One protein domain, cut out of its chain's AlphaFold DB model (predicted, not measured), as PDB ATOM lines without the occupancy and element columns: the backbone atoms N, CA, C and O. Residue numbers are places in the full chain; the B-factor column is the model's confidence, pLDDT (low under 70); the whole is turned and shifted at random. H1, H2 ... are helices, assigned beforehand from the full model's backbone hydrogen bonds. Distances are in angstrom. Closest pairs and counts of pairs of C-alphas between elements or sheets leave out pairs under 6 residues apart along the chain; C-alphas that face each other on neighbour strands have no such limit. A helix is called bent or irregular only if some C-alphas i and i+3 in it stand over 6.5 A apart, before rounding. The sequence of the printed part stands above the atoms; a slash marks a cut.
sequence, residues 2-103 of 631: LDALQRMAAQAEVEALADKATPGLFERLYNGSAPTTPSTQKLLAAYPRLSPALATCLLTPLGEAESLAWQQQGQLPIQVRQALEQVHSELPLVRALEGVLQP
ATOM      1  N   LEU A   2     189.532 136.199 119.918       57.19
ATOM      2  CA  LEU A   2     189.353 137.622 120.254       57.19
ATOM      3  C   LEU A   2     190.477 138.177 121.157       57.19
ATOM      4  O   LEU A   2     191.030 139.228 120.863       57.19
ATOM      5  N   ASP A   3     190.875 137.412 122.179       70.75
ATOM      6  CA  ASP A   3     191.962 137.770 123.105       70.75
ATOM      7  C   ASP A   3     193.313 137.997 122.411       70.75
ATOM      8  O   ASP A   3     193.955 139.028 122.588       70.75
ATOM      9  N   ALA A   4     193.727 137.045 121.573       68.12
ATOM     10  CA  ALA A   4     194.985 137.130 120.839       68.12
ATOM     11  C   ALA A   4     194.998 138.347 119.900       68.12
ATOM     12  O   ALA A   4     195.982 139.078 119.851       68.12
ATOM     13  N   LEU A   5     193.880 138.621 119.215       67.44
ATOM     14  CA  LEU A   5     193.745 139.792 118.343       67.44
ATOM     15  C   LEU A   5     193.821 141.111 119.122       67.44
ATOM     16  O   LEU A   5     194.494 142.037 118.678       67.44
ATOM     17  N   GLN A   6     193.188 141.194 120.295       71.62
ATOM     18  CA  GLN A   6     193.255 142.376 121.163       71.62
ATOM     19  C   GLN A   6     194.677 142.629 121.675       71.62
ATOM     20  O   GLN A   6     195.145 143.765 121.674       71.62
ATOM     21  N   ARG A   7     195.399 141.567 122.043       78.06
ATOM     22  CA  ARG A   7     196.810 141.656 122.446       78.06
ATOM     23  C   ARG A   7     197.709 142.078 121.295       78.06
ATOM     24  O   ARG A   7     198.590 142.905 121.500       78.06
ATOM     25  N   MET A   8     197.491 141.530 120.100       74.38
ATOM     26  CA  MET A   8     198.242 141.910 118.902       74.38
ATOM     27  C   MET A   8     197.992 143.370 118.516       74.38
ATOM     28  O   MET A   8     198.937 144.067 118.163       74.38
ATOM     29  N   ALA A   9     196.753 143.855 118.635       77.25
ATOM     30  CA  ALA A   9     196.414 145.253 118.374       77.25
ATOM     31  C   ALA A   9     197.070 146.208 119.388       77.25
ATOM     32  O   ALA A   9     197.741 147.154 118.981       77.25
ATOM     33  N   ALA A  10     196.955 145.916 120.691       79.19
ATOM     34  CA  ALA A  10     197.613 146.692 121.747       79.19
ATOM     35  C   ALA A  10     199.139 146.732 121.558       79.19
ATOM     36  O   ALA A  10     199.780 147.754 121.793       79.19
ATOM     37  N   GLN A  11     199.724 145.625 121.098       74.69
ATOM     38  CA  GLN A  11     201.151 145.533 120.815       74.69
ATOM     39  C   GLN A  11     201.562 146.361 119.591       74.69
ATOM     40  O   GLN A  11     202.537 147.101 119.671       74.69
ATOM     41  N   ALA A  12     200.815 146.282 118.486       78.06
ATOM     42  CA  ALA A  12     201.093 147.073 117.287       78.06
ATOM     43  C   ALA A  12     201.073 148.583 117.579       78.06
ATOM     44  O   ALA A  12     201.861 149.343 117.021       78.06
ATOM     45  N   GLU A  13     200.209 149.016 118.499       80.38
ATOM     46  CA  GLU A  13     200.138 150.404 118.953       80.38
ATOM     47  C   GLU A  13     201.347 150.806 119.817       80.38
ATOM     48  O   GLU A  13     201.902 151.891 119.636       80.38
ATOM     49  N   VAL A  14     201.818 149.921 120.704       80.56
ATOM     50  CA  VAL A  14     203.055 150.135 121.481       80.56
ATOM     51  C   VAL A  14     204.276 150.219 120.560       80.56
ATOM     52  O   VAL A  14     205.105 151.112 120.727       80.56
ATOM     53  N   GLU A  15     204.374 149.334 119.568       77.94
ATOM     54  CA  GLU A  15     205.471 149.312 118.593       77.94
ATOM     55  C   GLU A  15     205.471 150.554 117.695       77.94
ATOM     56  O   GLU A  15     206.528 151.137 117.456       77.94
ATOM     57  N   ALA A  16     204.294 151.021 117.263       80.31
ATOM     58  CA  ALA A  16     204.156 152.250 116.482       80.31
ATOM     59  C   ALA A  16     204.635 153.503 117.239       80.31
ATOM     60  O   ALA A  16     205.040 154.489 116.619       80.31
ATOM     61  N   LEU A  17     204.604 153.474 118.576       78.88
ATOM     62  CA  LEU A  17     205.061 154.571 119.430       78.88
ATOM     63  C   LEU A  17     206.570 154.522 119.727       78.88
ATOM     64  O   LEU A  17     207.114 155.548 120.144       78.88
ATOM     65  N   ALA A  18     207.243 153.392 119.470       75.19
ATOM     66  CA  ALA A  18     208.687 153.186 119.646       75.19
ATOM     67  C   ALA A  18     209.227 153.824 120.950       75.19
ATOM     68  O   ALA A  18     208.679 153.589 122.028       75.19
ATOM     69  N   ASP A  19     210.248 154.685 120.869       68.94
ATOM     70  CA  ASP A  19     210.887 155.352 122.019       68.94
ATOM     71  C   ASP A  19     209.950 156.271 122.835       68.94
ATOM     72  O   ASP A  19     210.314 156.738 123.913       68.94
ATOM     73  N   LYS A  20     208.738 156.562 122.338       71.25
ATOM     74  CA  LYS A  20     207.720 157.363 123.042       71.25
ATOM     75  C   LYS A  20     206.740 156.510 123.850       71.25
ATOM     76  O   LYS A  20     205.862 157.069 124.515       71.25
ATOM     77  N   ALA A  21     206.847 155.182 123.801       69.94
ATOM     78  CA  ALA A  21     206.000 154.296 124.584       69.94
ATOM     79  C   ALA A  21     206.304 154.444 126.084       69.94
ATOM     80  O   ALA A  21     207.438 154.317 126.540       69.94
ATOM     81  N   THR A  22     205.270 154.710 126.883       75.00
ATOM     82  CA  THR A  22     205.413 154.779 128.345       75.00
ATOM     83  C   THR A  22     205.483 153.365 128.942       75.00
ATOM     84  O   THR A  22     204.749 152.484 128.483       75.00
ATOM     85  N   PRO A  23     206.302 153.116 129.985       68.81
ATOM     86  CA  PRO A  23     206.342 151.819 130.660       68.81
ATOM     87  C   PRO A  23     204.938 151.357 131.081       68.81
ATOM     88  O   PRO A  23     204.138 152.146 131.586       68.81
ATOM     89  N   GLY A  24     204.605 150.089 130.821       71.88
ATOM     90  CA  GLY A  24     203.280 149.527 131.118       71.88
ATOM     91  C   GLY A  24     202.140 150.001 130.200       71.88
ATOM     92  O   GLY A  24     200.973 149.797 130.529       71.88
ATOM     93  N   LEU A  25     202.427 150.651 129.061       78.00
ATOM     94  CA  LEU A  25     201.407 151.024 128.067       78.00
ATOM     95  C   LEU A  25     200.654 149.803 127.514       78.00
ATOM     96  O   LEU A  25     199.432 149.852 127.427       78.00
ATOM     97  N   PHE A  26     201.358 148.700 127.235       77.38
ATOM     98  CA  PHE A  26     200.740 147.442 126.802       77.38
ATOM     99  C   PHE A  26     199.657 146.970 127.785       77.38
ATOM    100  O   PHE A  26     198.524 146.734 127.380       77.38
ATOM    101  N   GLU A  27     199.981 146.893 129.083       74.94
ATOM    102  CA  GLU A  27     199.038 146.423 130.108       74.94
ATOM    103  C   GLU A  27     197.821 147.342 130.235       74.94
ATOM    104  O   GLU A  27     196.716 146.860 130.454       74.94
ATOM    105  N   ARG A  28     197.988 148.657 130.037       76.50
ATOM    106  CA  ARG A  28     196.868 149.614 130.034       76.50
ATOM    107  C   ARG A  28     195.962 149.461 128.814       76.50
ATOM    108  O   ARG A  28     194.747 149.524 128.962       76.50
ATOM    109  N   LEU A  29     196.539 149.259 127.628       77.62
ATOM    110  CA  LEU A  29     195.779 149.058 126.391       77.62
ATOM    111  C   LEU A  29     195.047 147.711 126.390       77.62
ATOM    112  O   LEU A  29     193.900 147.633 125.961       77.62
ATOM    113  N   TYR A  30     195.694 146.659 126.896       77.81
ATOM    114  CA  TYR A  30     195.141 145.308 126.887       77.81
ATOM    115  C   TYR A  30     194.163 145.042 128.040       77.81
ATOM    116  O   TYR A  30     193.082 144.514 127.798       77.81
ATOM    117  N   ASN A  31     194.497 145.414 129.281       78.12
ATOM    118  CA  ASN A  31     193.616 145.173 130.433       78.12
ATOM    119  C   ASN A  31     192.527 146.242 130.590       78.12
ATOM    120  O   ASN A  31     191.585 146.047 131.357       78.12
ATOM    121  N   GLY A  32     192.645 147.354 129.859       70.81
ATOM    122  CA  GLY A  32     191.788 148.521 130.007       70.81
ATOM    123  C   GLY A  32     192.098 149.330 131.271       70.81
ATOM    124  O   GLY A  32     192.822 148.906 132.170       70.81
ATOM    125  N   SER A  33     191.534 150.535 131.337       63.53
ATOM    126  CA  SER A  33     191.749 151.484 132.442       63.53
ATOM    127  C   SER A  33     190.753 151.324 133.598       63.53
ATOM    128  O   SER A  33     190.832 152.061 134.579       63.53
ATOM    129  N   ALA A  34     189.767 150.433 133.463       64.00
ATOM    130  CA  ALA A  34     188.714 150.260 134.454       64.00
ATOM    131  C   ALA A  34     189.236 149.467 135.667       64.00
ATOM    132  O   ALA A  34     189.924 148.460 135.483       64.00
ATOM    133  N   PRO A  35     188.920 149.880 136.909       69.31
ATOM    134  CA  PRO A  35     189.295 149.119 138.093       69.31
ATOM    135  C   PRO A  35     188.643 147.729 138.069       69.31
ATOM    136  O   PRO A  35     187.460 147.589 137.755       69.31
ATOM    137  N   THR A  36     189.416 146.696 138.410       76.00
ATOM    138  CA  THR A  36     188.917 145.315 138.492       76.00
ATOM    139  C   THR A  36     187.846 145.204 139.570       76.00
ATOM    140  O   THR A  36     188.084 145.612 140.708       76.00
ATOM    141  N   THR A  37     186.696 144.615 139.245       81.50
ATOM    142  CA  THR A  37     185.647 144.339 140.238       81.50
ATOM    143  C   THR A  37     186.105 143.259 141.234       81.50
ATOM    144  O   THR A  37     186.970 142.442 140.893       81.50
ATOM    145  N   PRO A  38     185.518 143.191 142.446       80.38
ATOM    146  CA  PRO A  38     185.815 142.127 143.412       80.38
ATOM    147  C   PRO A  38     185.609 140.718 142.834       80.38
ATOM    148  O   PRO A  38     186.411 139.818 143.073       80.38
ATOM    149  N   SER A  39     184.580 140.536 141.997       79.94
ATOM    150  CA  SER A  39     184.307 139.286 141.276       79.94
ATOM    151  C   SER A  39     185.444 138.891 140.330       79.94
ATOM    152  O   SER A  39     185.837 137.722 140.301       79.94
ATOM    153  N   THR A  40     186.002 139.857 139.592       82.94
ATOM    154  CA  THR A  40     187.157 139.645 138.710       82.94
ATOM    155  C   THR A  40     188.413 139.331 139.521       82.94
ATOM    156  O   THR A  40     189.136 138.406 139.169       82.94
ATOM    157  N   GLN A  41     188.659 140.030 140.634       84.00
ATOM    158  CA  GLN A  41     189.803 139.746 141.512       84.00
ATOM    159  C   GLN A  41     189.739 138.339 142.109       84.00
ATOM    160  O   GLN A  41     190.734 137.618 142.077       84.00
ATOM    161  N   LYS A  42     188.557 137.910 142.566       82.38
ATOM    162  CA  LYS A  42     188.325 136.543 143.052       82.38
ATOM    163  C   LYS A  42     188.629 135.500 141.972       82.38
ATOM    164  O   LYS A  42     189.232 134.470 142.261       82.38
ATOM    165  N   LEU A  43     188.259 135.777 140.719       79.38
ATOM    166  CA  LEU A  43     188.536 134.879 139.596       79.38
ATOM    167  C   LEU A  43     190.026 134.826 139.241       79.38
ATOM    168  O   LEU A  43     190.555 133.745 139.004       79.38
ATOM    169  N   LEU A  44     190.702 135.975 139.233       80.31
ATOM    170  CA  LEU A  44     192.145 136.068 138.996       80.31
ATOM    171  C   LEU A  44     192.948 135.365 140.100       80.31
ATOM    172  O   LEU A  44     193.971 134.755 139.804       80.31
ATOM    173  N   ALA A  45     192.463 135.394 141.346       74.88
ATOM    174  CA  ALA A  45     193.057 134.647 142.453       74.88
ATOM    175  C   ALA A  45     192.918 133.126 142.268       74.88
ATOM    176  O   ALA A  45     193.869 132.389 142.509       74.88
ATOM    177  N   ALA A  46     191.757 132.654 141.799       71.12
ATOM    178  CA  ALA A  46     191.527 131.236 141.519       71.12
ATOM    179  C   ALA A  46     192.250 130.745 140.247       71.12
ATOM    180  O   ALA A  46     192.659 129.588 140.175       71.12
ATOM    181  N   TYR A  47     192.435 131.622 139.254       72.25
ATOM    182  CA  TYR A  47     193.032 131.294 137.957       72.25
ATOM    183  C   TYR A  47     194.122 132.307 137.568       72.25
ATOM    184  O   TYR A  47     193.896 133.162 136.706       72.25
ATOM    185  N   PRO A  48     195.344 132.162 138.115       67.06
ATOM    186  CA  PRO A  48     196.413 133.162 137.992       67.06
ATOM    187  C   PRO A  48     196.909 133.423 136.564       67.06
ATOM    188  O   PRO A  48     197.579 134.417 136.304       67.06
ATOM    189  N   ARG A  49     196.613 132.520 135.619       70.25
ATOM    190  CA  ARG A  49     196.995 132.674 134.205       70.25
ATOM    191  C   ARG A  49     196.055 133.598 133.427       70.25
ATOM    192  O   ARG A  49     196.418 134.022 132.333       70.25
ATOM    193  N   LEU A  50     194.859 133.885 133.948       76.25
ATOM    194  CA  LEU A  50     193.912 134.792 133.301       76.25
ATOM    195  C   LEU A  50     194.407 136.239 133.392       76.25
ATOM    196  O   LEU A  50     194.946 136.668 134.406       76.25
ATOM    197  N   SER A  51     194.178 137.012 132.333       81.12
ATOM    198  CA  SER A  51     194.328 138.466 132.387       81.12
ATOM    199  C   SER A  51     193.058 139.117 132.945       81.12
ATOM    200  O   SER A  51     191.970 138.548 132.803       81.12
ATOM    201  N   PRO A  52     193.141 140.330 133.519       83.56
ATOM    202  CA  PRO A  52     191.961 141.101 133.907       83.56
ATOM    203  C   PRO A  52     190.934 141.266 132.779       83.56
ATOM    204  O   PRO A  52     189.732 141.172 133.033       83.56
ATOM    205  N   ALA A  53     191.390 141.435 131.532       80.12
ATOM    206  CA  ALA A  53     190.520 141.510 130.358       80.12
ATOM    207  C   ALA A  53     189.745 140.203 130.123       80.12
ATOM    208  O   ALA A  53     188.524 140.221 129.965       80.12
ATOM    209  N   LEU A  54     190.441 139.061 130.153       82.25
ATOM    210  CA  LEU A  54     189.829 137.741 129.981       82.25
ATOM    211  C   LEU A  54     188.882 137.396 131.128       82.25
ATOM    212  O   LEU A  54     187.781 136.913 130.883       82.25
ATOM    213  N   ALA A  55     189.288 137.673 132.365       85.12
ATOM    214  CA  ALA A  55     188.463 137.446 133.542       85.12
ATOM    215  C   ALA A  55     187.183 138.296 133.493       85.12
ATOM    216  O   ALA A  55     186.096 137.785 133.741       85.12
ATOM    217  N   THR A  56     187.283 139.562 133.079       85.81
ATOM    218  CA  THR A  56     186.108 140.427 132.886       85.81
ATOM    219  C   THR A  56     185.206 139.900 131.768       85.81
ATOM    220  O   THR A  56     183.990 139.842 131.938       85.81
ATOM    221  N   CYS A  57     185.781 139.447 130.652       84.75
ATOM    222  CA  CYS A  57     185.030 138.870 129.535       84.75
ATOM    223  C   CYS A  57     184.281 137.584 129.935       84.75
ATOM    224  O   CYS A  57     183.104 137.443 129.613       84.75
ATOM    225  N   LEU A  58     184.922 136.690 130.694       85.44
ATOM    226  CA  LEU A  58     184.313 135.450 131.196       85.44
ATOM    227  C   LEU A  58     183.164 135.706 132.178       85.44
ATOM    228  O   LEU A  58     182.227 134.916 132.236       85.44
ATOM    229  N   LEU A  59     183.222 136.808 132.930       86.81
ATOM    230  CA  LEU A  59     182.191 137.195 133.897       86.81
ATOM    231  C   LEU A  59     181.112 138.114 133.305       86.81
ATOM    232  O   LEU A  59     180.082 138.312 133.940       86.81
ATOM    233  N   THR A  60     181.310 138.650 132.096       84.88
ATOM    234  CA  THR A  60     180.342 139.533 131.412       84.88
ATOM    235  C   THR A  60     178.942 138.913 131.258       84.88
ATOM    236  O   THR A  60     177.972 139.659 131.372       84.88
ATOM    237  N   PRO A  61     178.782 137.592 131.026       83.31
ATOM    238  CA  PRO A  61     177.459 136.975 130.921       83.31
ATOM    239  C   PRO A  61     176.671 136.888 132.237       83.31
ATOM    240  O   PRO A  61     175.497 136.533 132.186       83.31
ATOM    241  N   LEU A  62     177.287 137.156 133.396       83.56
ATOM    242  CA  LEU A  62     176.630 136.996 134.697       83.56
ATOM    243  C   LEU A  62     175.598 138.100 134.950       83.56
ATOM    244  O   LEU A  62     175.905 139.289 134.847       83.56
ATOM    245  N   GLY A  63     174.393 137.706 135.370       81.25
ATOM    246  CA  GLY A  63     173.414 138.642 135.926       81.25
ATOM    247  C   GLY A  63     173.813 139.150 137.321       81.25
ATOM    248  O   GLY A  63     174.695 138.595 137.976       81.25
ATOM    249  N   GLU A  64     173.121 140.177 137.831       79.12
ATOM    250  CA  GLU A  64     173.406 140.758 139.158       79.12
ATOM    251  C   GLU A  64     173.322 139.721 140.292       79.12
ATOM    252  O   GLU A  64     174.203 139.659 141.152       79.12
ATOM    253  N   ALA A  65     172.304 138.853 140.259       78.56
ATOM    254  CA  ALA A  65     172.114 137.795 141.251       78.56
ATOM    255  C   ALA A  65     173.232 136.733 141.210       78.56
ATOM    256  O   ALA A  65     173.695 136.277 142.255       78.56
ATOM    257  N   GLU A  66     173.702 136.362 140.017       81.31
ATOM    258  CA  GLU A  66     174.761 135.361 139.836       81.31
ATOM    259  C   GLU A  66     176.141 135.928 140.189       81.31
ATOM    260  O   GLU A  66     176.962 135.229 140.781       81.31
ATOM    261  N   SER A  67     176.386 137.211 139.899       79.62
ATOM    262  CA  SER A  67     177.593 137.906 140.353       79.62
ATOM    263  C   SER A  67     177.650 137.975 141.882       79.62
ATOM    264  O   SER A  67     178.717 137.763 142.461       79.62
ATOM    265  N   LEU A  68     176.514 138.214 142.549       78.00
ATOM    266  CA  LEU A  68     176.440 138.203 144.012       78.00
ATOM    267  C   LEU A  68     176.691 136.796 144.582       78.00
ATOM    268  O   LEU A  68     177.466 136.653 145.528       78.00
ATOM    269  N   ALA A  69     176.106 135.755 143.980       79.75
ATOM    270  CA  ALA A  69     176.328 134.361 144.374       79.75
ATOM    271  C   ALA A  69     177.794 133.928 144.184       79.75
ATOM    272  O   ALA A  69     178.380 133.297 145.066       79.75
ATOM    273  N   TRP A  70     178.436 134.331 143.085       84.31
ATOM    274  CA  TRP A  70     179.871 134.127 142.889       84.31
ATOM    275  C   TRP A  70     180.688 134.835 143.973       84.31
ATOM    276  O   TRP A  70     181.581 134.232 144.576       84.31
ATOM    277  N   GLN A  71     180.365 136.093 144.272       78.69
ATOM    278  CA  GLN A  71     181.092 136.888 145.255       78.69
ATOM    279  C   GLN A  71     180.977 136.295 146.669       78.69
ATOM    280  O   GLN A  71     182.007 136.084 147.311       78.69
ATOM    281  N   GLN A  72     179.766 135.946 147.110       75.50
ATOM    282  CA  GLN A  72     179.488 135.481 148.475       75.50
ATOM    283  C   GLN A  72     179.718 133.978 148.674       75.50
ATOM    284  O   GLN A  72     180.293 133.573 149.676       75.50
ATOM    285  N   GLN A  73     179.305 133.143 147.717       72.56
ATOM    286  CA  GLN A  73     179.257 131.680 147.873       72.56
ATOM    287  C   GLN A  73     180.272 130.945 146.986       72.56
ATOM    288  O   GLN A  73     180.441 129.736 147.113       72.56
ATOM    289  N   GLY A  74     180.955 131.646 146.071       77.56
ATOM    290  CA  GLY A  74     181.951 131.031 145.184       77.56
ATOM    291  C   GLY A  74     181.352 130.129 144.102       77.56
ATOM    292  O   GLY A  74     182.066 129.325 143.511       77.56
ATOM    293  N   GLN A  75     180.055 130.257 143.820       76.06
ATOM    294  CA  GLN A  75     179.371 129.436 142.822       76.06
ATOM    295  C   GLN A  75     179.296 130.162 141.476       76.06
ATOM    296  O   GLN A  75     178.728 131.246 141.380       76.06
ATOM    297  N   LEU A  76     179.863 129.552 140.432       81.75
ATOM    298  CA  LEU A  76     179.727 130.010 139.045       81.75
ATOM    299  C   LEU A  76     178.696 129.149 138.296       81.75
ATOM    300  O   LEU A  76     178.729 127.914 138.424       81.75
ATOM    301  N   PRO A  77     177.838 129.753 137.451       81.19
ATOM    302  CA  PRO A  77     176.987 129.013 136.529       81.19
ATOM    303  C   PRO A  77     177.805 128.022 135.700       81.19
ATOM    304  O   PRO A  77     178.948 128.291 135.322       81.19
ATOM    305  N   ILE A  78     177.214 126.863 135.401       74.69
ATOM    306  CA  ILE A  78     177.912 125.774 134.702       74.69
ATOM    307  C   ILE A  78     178.503 126.222 133.358       74.69
ATOM    308  O   ILE A  78     179.615 125.835 133.024       74.69
ATOM    309  N   GLN A  79     177.812 127.114 132.645       77.56
ATOM    310  CA  GLN A  79     178.254 127.659 131.361       77.56
ATOM    311  C   GLN A  79     179.535 128.497 131.499       77.56
ATOM    312  O   GLN A  79     180.443 128.377 130.681       77.56
ATOM    313  N   VAL A  80     179.641 129.302 132.564       81.62
ATOM    314  CA  VAL A  80     180.841 130.106 132.846       81.62
ATOM    315  C   VAL A  80     181.987 129.213 133.315       81.62
ATOM    316  O   VAL A  80     183.117 129.427 132.893       81.62
ATOM    317  N   ARG A  81     181.708 128.174 134.115       78.06
ATOM    318  CA  ARG A  81     182.723 127.179 134.509       78.06
ATOM    319  C   ARG A  81     183.297 126.436 133.307       78.06
ATOM    320  O   ARG A  81     184.510 126.382 133.168       78.06
ATOM    321  N   GLN A  82     182.444 125.960 132.403       73.75
ATOM    322  CA  GLN A  82     182.868 125.280 131.174       73.75
ATOM    323  C   GLN A  82     183.694 126.199 130.265       73.75
ATOM    324  O   GLN A  82     184.755 125.805 129.786       73.75
ATOM    325  N   ALA A  83     183.246 127.443 130.063       78.44
ATOM    326  CA  ALA A  83     184.006 128.427 129.295       78.44
ATOM    327  C   ALA A  83     185.363 128.721 129.950       78.44
ATOM    328  O   ALA A  83     186.379 128.826 129.266       78.44
ATOM    329  N   LEU A  84     185.394 128.817 131.277       80.56
ATOM    330  CA  LEU A  84     186.609 129.072 132.029       80.56
ATOM    331  C   LEU A  84     187.595 127.908 131.938       80.56
ATOM    332  O   LEU A  84     188.771 128.149 131.681       80.56
ATOM    333  N   GLU A  85     187.140 126.669 132.113       76.69
ATOM    334  CA  GLU A  85     187.966 125.466 131.967       76.69
ATOM    335  C   GLU A  85     188.562 125.384 130.559       76.69
ATOM    336  O   GLU A  85     189.766 125.158 130.399       76.69
ATOM    337  N   GLN A  86     187.751 125.668 129.536       76.19
ATOM    338  CA  GLN A  86     188.211 125.719 128.155       76.19
ATOM    339  C   GLN A  86     189.293 126.793 127.965       76.19
ATOM    340  O   GLN A  86     190.390 126.475 127.500       76.19
ATOM    341  N   VAL A  87     189.034 128.042 128.375       78.38
ATOM    342  CA  VAL A  87     190.011 129.137 128.257       78.38
ATOM    343  C   VAL A  87     191.284 128.824 129.037       78.38
ATOM    344  O   VAL A  87     192.377 128.995 128.501       78.38
ATOM    345  N   HIS A  88     191.169 128.336 130.270       75.50
ATOM    346  CA  HIS A  88     192.313 128.002 131.112       75.50
ATOM    347  C   HIS A  88     193.186 126.910 130.487       75.50
ATOM    348  O   HIS A  88     194.415 127.017 130.510       75.50
ATOM    349  N   SER A  89     192.562 125.886 129.897       73.69
ATOM    350  CA  SER A  89     193.276 124.782 129.257       73.69
ATOM    351  C   SER A  89     194.030 125.215 127.996       73.69
ATOM    352  O   SER A  89     195.147 124.753 127.772       73.69
ATOM    353  N   GLU A  90     193.473 126.131 127.197       76.69
ATOM    354  CA  GLU A  90     194.072 126.567 125.929       76.69
ATOM    355  C   GLU A  90     195.104 127.694 126.091       76.69
ATOM    356  O   GLU A  90     195.996 127.848 125.252       76.69
ATOM    357  N   LEU A  91     195.013 128.488 127.162       81.81
ATOM    358  CA  LEU A  91     195.803 129.709 127.326       81.81
ATOM    359  C   LEU A  91     197.328 129.511 127.226       81.81
ATOM    360  O   LEU A  91     197.963 130.317 126.542       81.81
ATOM    361  N   PRO A  92     197.942 128.468 127.822       83.06
ATOM    362  CA  PRO A  92     199.385 128.238 127.705       83.06
ATOM    363  C   PRO A  92     199.838 128.041 126.258       83.06
ATOM    364  O   PRO A  92     200.849 128.601 125.848       83.06
ATOM    365  N   LEU A  93     199.045 127.322 125.455       84.81
ATOM    366  CA  LEU A  93     199.326 127.127 124.037       84.81
ATOM    367  C   LEU A  93     199.236 128.447 123.271       84.81
ATOM    368  O   LEU A  93     200.117 128.759 122.474       84.81
ATOM    369  N   VAL A  94     198.204 129.252 123.537       83.19
ATOM    370  CA  VAL A  94     198.070 130.573 122.905       83.19
ATOM    371  C   VAL A  94     199.267 131.465 123.247       83.19
ATOM    372  O   VAL A  94     199.833 132.087 122.352       83.19
ATOM    373  N   ARG A  95     199.712 131.490 124.510       82.81
ATOM    374  CA  ARG A  95     200.874 132.292 124.934       82.81
ATOM    375  C   ARG A  95     202.197 131.764 124.384       82.81
ATOM    376  O   ARG A  95     203.051 132.558 123.999       82.81
ATOM    377  N   ALA A  96     202.355 130.448 124.282       86.12
ATOM    378  CA  ALA A  96     203.509 129.841 123.634       86.12
ATOM    379  C   ALA A  96     203.584 130.219 122.145       86.12
ATOM    380  O   ALA A  96     204.643 130.614 121.660       86.12
ATOM    381  N   LEU A  97     202.453 130.171 121.433       84.94
ATOM    382  CA  LEU A  97     202.352 130.582 120.029       84.94
ATOM    383  C   LEU A  97     202.621 132.076 119.829       84.94
ATOM    384  O   LEU A  97     203.304 132.441 118.874       84.94
ATOM    385  N   GLU A  98     202.132 132.931 120.735       82.50
ATOM    386  CA  GLU A  98     202.470 134.360 120.746       82.50
ATOM    387  C   GLU A  98     203.992 134.559 120.793       82.50
ATOM    388  O   GLU A  98     204.515 135.323 119.989       82.50
ATOM    389  N   GLY A  99     204.709 133.837 121.663       83.31
ATOM    390  CA  GLY A  99     206.174 133.917 121.756       83.31
ATOM    391  C   GLY A  99     206.915 133.370 120.528       83.31
ATOM    392  O   GLY A  99     207.950 133.908 120.143       83.31
ATOM    393  N   VAL A 100     206.373 132.343 119.863       85.81
ATOM    394  CA  VAL A 100     206.940 131.801 118.610       85.81
ATOM    395  C   VAL A 100     206.776 132.786 117.444       85.81
ATOM    396  O   VAL A 100     207.684 132.939 116.623       85.81
ATOM    397  N   LEU A 101     205.628 133.466 117.362       84.06
ATOM    398  CA  LEU A 101     205.343 134.475 116.335       84.06
ATOM    399  C   LEU A 101     206.034 135.816 116.622       84.06
ATOM    400  O   LEU A 101     206.438 136.502 115.685       84.06
ATOM    401  N   GLN A 102     206.176 136.180 117.899       82.38
ATOM    402  CA  GLN A 102     206.772 137.431 118.369       82.38
ATOM    403  C   GLN A 102     207.947 137.140 119.318       82.38
ATOM    404  O   GLN A 102     207.745 137.040 120.531       82.38
ATOM    405  N   PRO A 103     209.187 137.084 118.798       79.94
ATOM    406  CA  PRO A 103     210.401 136.825 119.577       79.94
ATOM    407  C   PRO A 103     210.554 137.636 120.869       79.94
ATOM    408  O   PRO A 103     210.993 137.114 121.889       79.94
TER     409      PRO A 103
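AT A GLANCE: This is residues 2 to 103 of the 631 residues of an uncharacterized protein of Pseudomonas monteilii (UniProt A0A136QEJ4). A short helix, H4, sits in the middle of an elongated row of parts, with the helical hairpin H1 and H2 towards one end and the crossed pair H3 and H5 towards the other. The long bent helix H6 runs along one side of this row, its arm H6a packing on H4 and its arm H6b passing near the first residues of H1. The printed part has 102 residues with six named helices, in order H1 to H6, and no named strand; the class is all helix. The whole is only just compact, close to loose, with a radius of gyration of the C-alphas of 15.3 A, and spans 47 by 27 by 19 A.

IN THESE COORDINATES: H1 takes residues 2 to 20, beginning at C-alpha 2 at (189.353, 137.622, 120.254), and is 27.1 A long. It has a kink of 31 degrees near residue 14 and is irregular: C-alphas 16 and 19 are 9.3 A apart. H2 is residues 25 to 31, H3 residues 38 to 46, and H4 residues 52 to 59, beginning at C-alpha 52 at (191.961, 141.101, 133.907). H5, residues 64 to 73, is 13.9 A long. H6, residues 78 to 101, was assigned as one helix by its hydrogen bonds but is bent, with C-alphas 89 and 92 7.2 A apart. Its arms are H6a, residues 78 to 89, 16.3 A long, and H6b, residues 92 to 101, 14.3 A long, ending at C-alpha 101 at (205.343, 134.475, 116.335).

HOW THE PARTS SIT: H1, with residues 6 to 14 alone, touches H2 in a helical hairpin, at a shallow tilt of 16 degrees, opposite ways; the closest C-alphas, of Ala 10 and Leu 29, are 5.5 A apart. H4 is the hub. H2 and H4 only just touch, with 3 pairs of C-alphas within 8 A, the closest those of Asn 31 and Ala 53 at 4.8 A. H3 touches H4 about perpendicular, at 76 degrees, closest at the C-alphas of Thr 40 and Ala 55, 5.8 A. H3 touches H5 at a steep tilt of 48 degrees, the same way, closest at the C-alphas of Ser 39 and Gln 71, 5.6 A. H6a, with residues 80 to 84 alone, touches H4 at a shallow tilt of 32 degrees, opposite ways; the closest C-alphas, of Leu 58 and Val 80, are 6.6 A apart. H6a and H6b stand at a steep tilt of 43 degrees. H6b is close to H1 but not clearly touching, with the closest C-alphas, of Ala 4 and Val 94, 7.5 A apart. H1 and H5 are apart, among others. Every O i to N i+4 pair is within hydrogen-bond range in H2, H3, H4, H5, H6a and H6b; in H1 13 of 15 are.

THE WHOLE: The two C-alphas farthest apart, of Asp 19 and Gln 73, are 47.2 A apart. The printed part has no cut. The link from H2 to H3 is short, and the other links are tight. The mean pLDDT of the printed part is 77.9; 10 residues are under 70, among them residues 33 to 35.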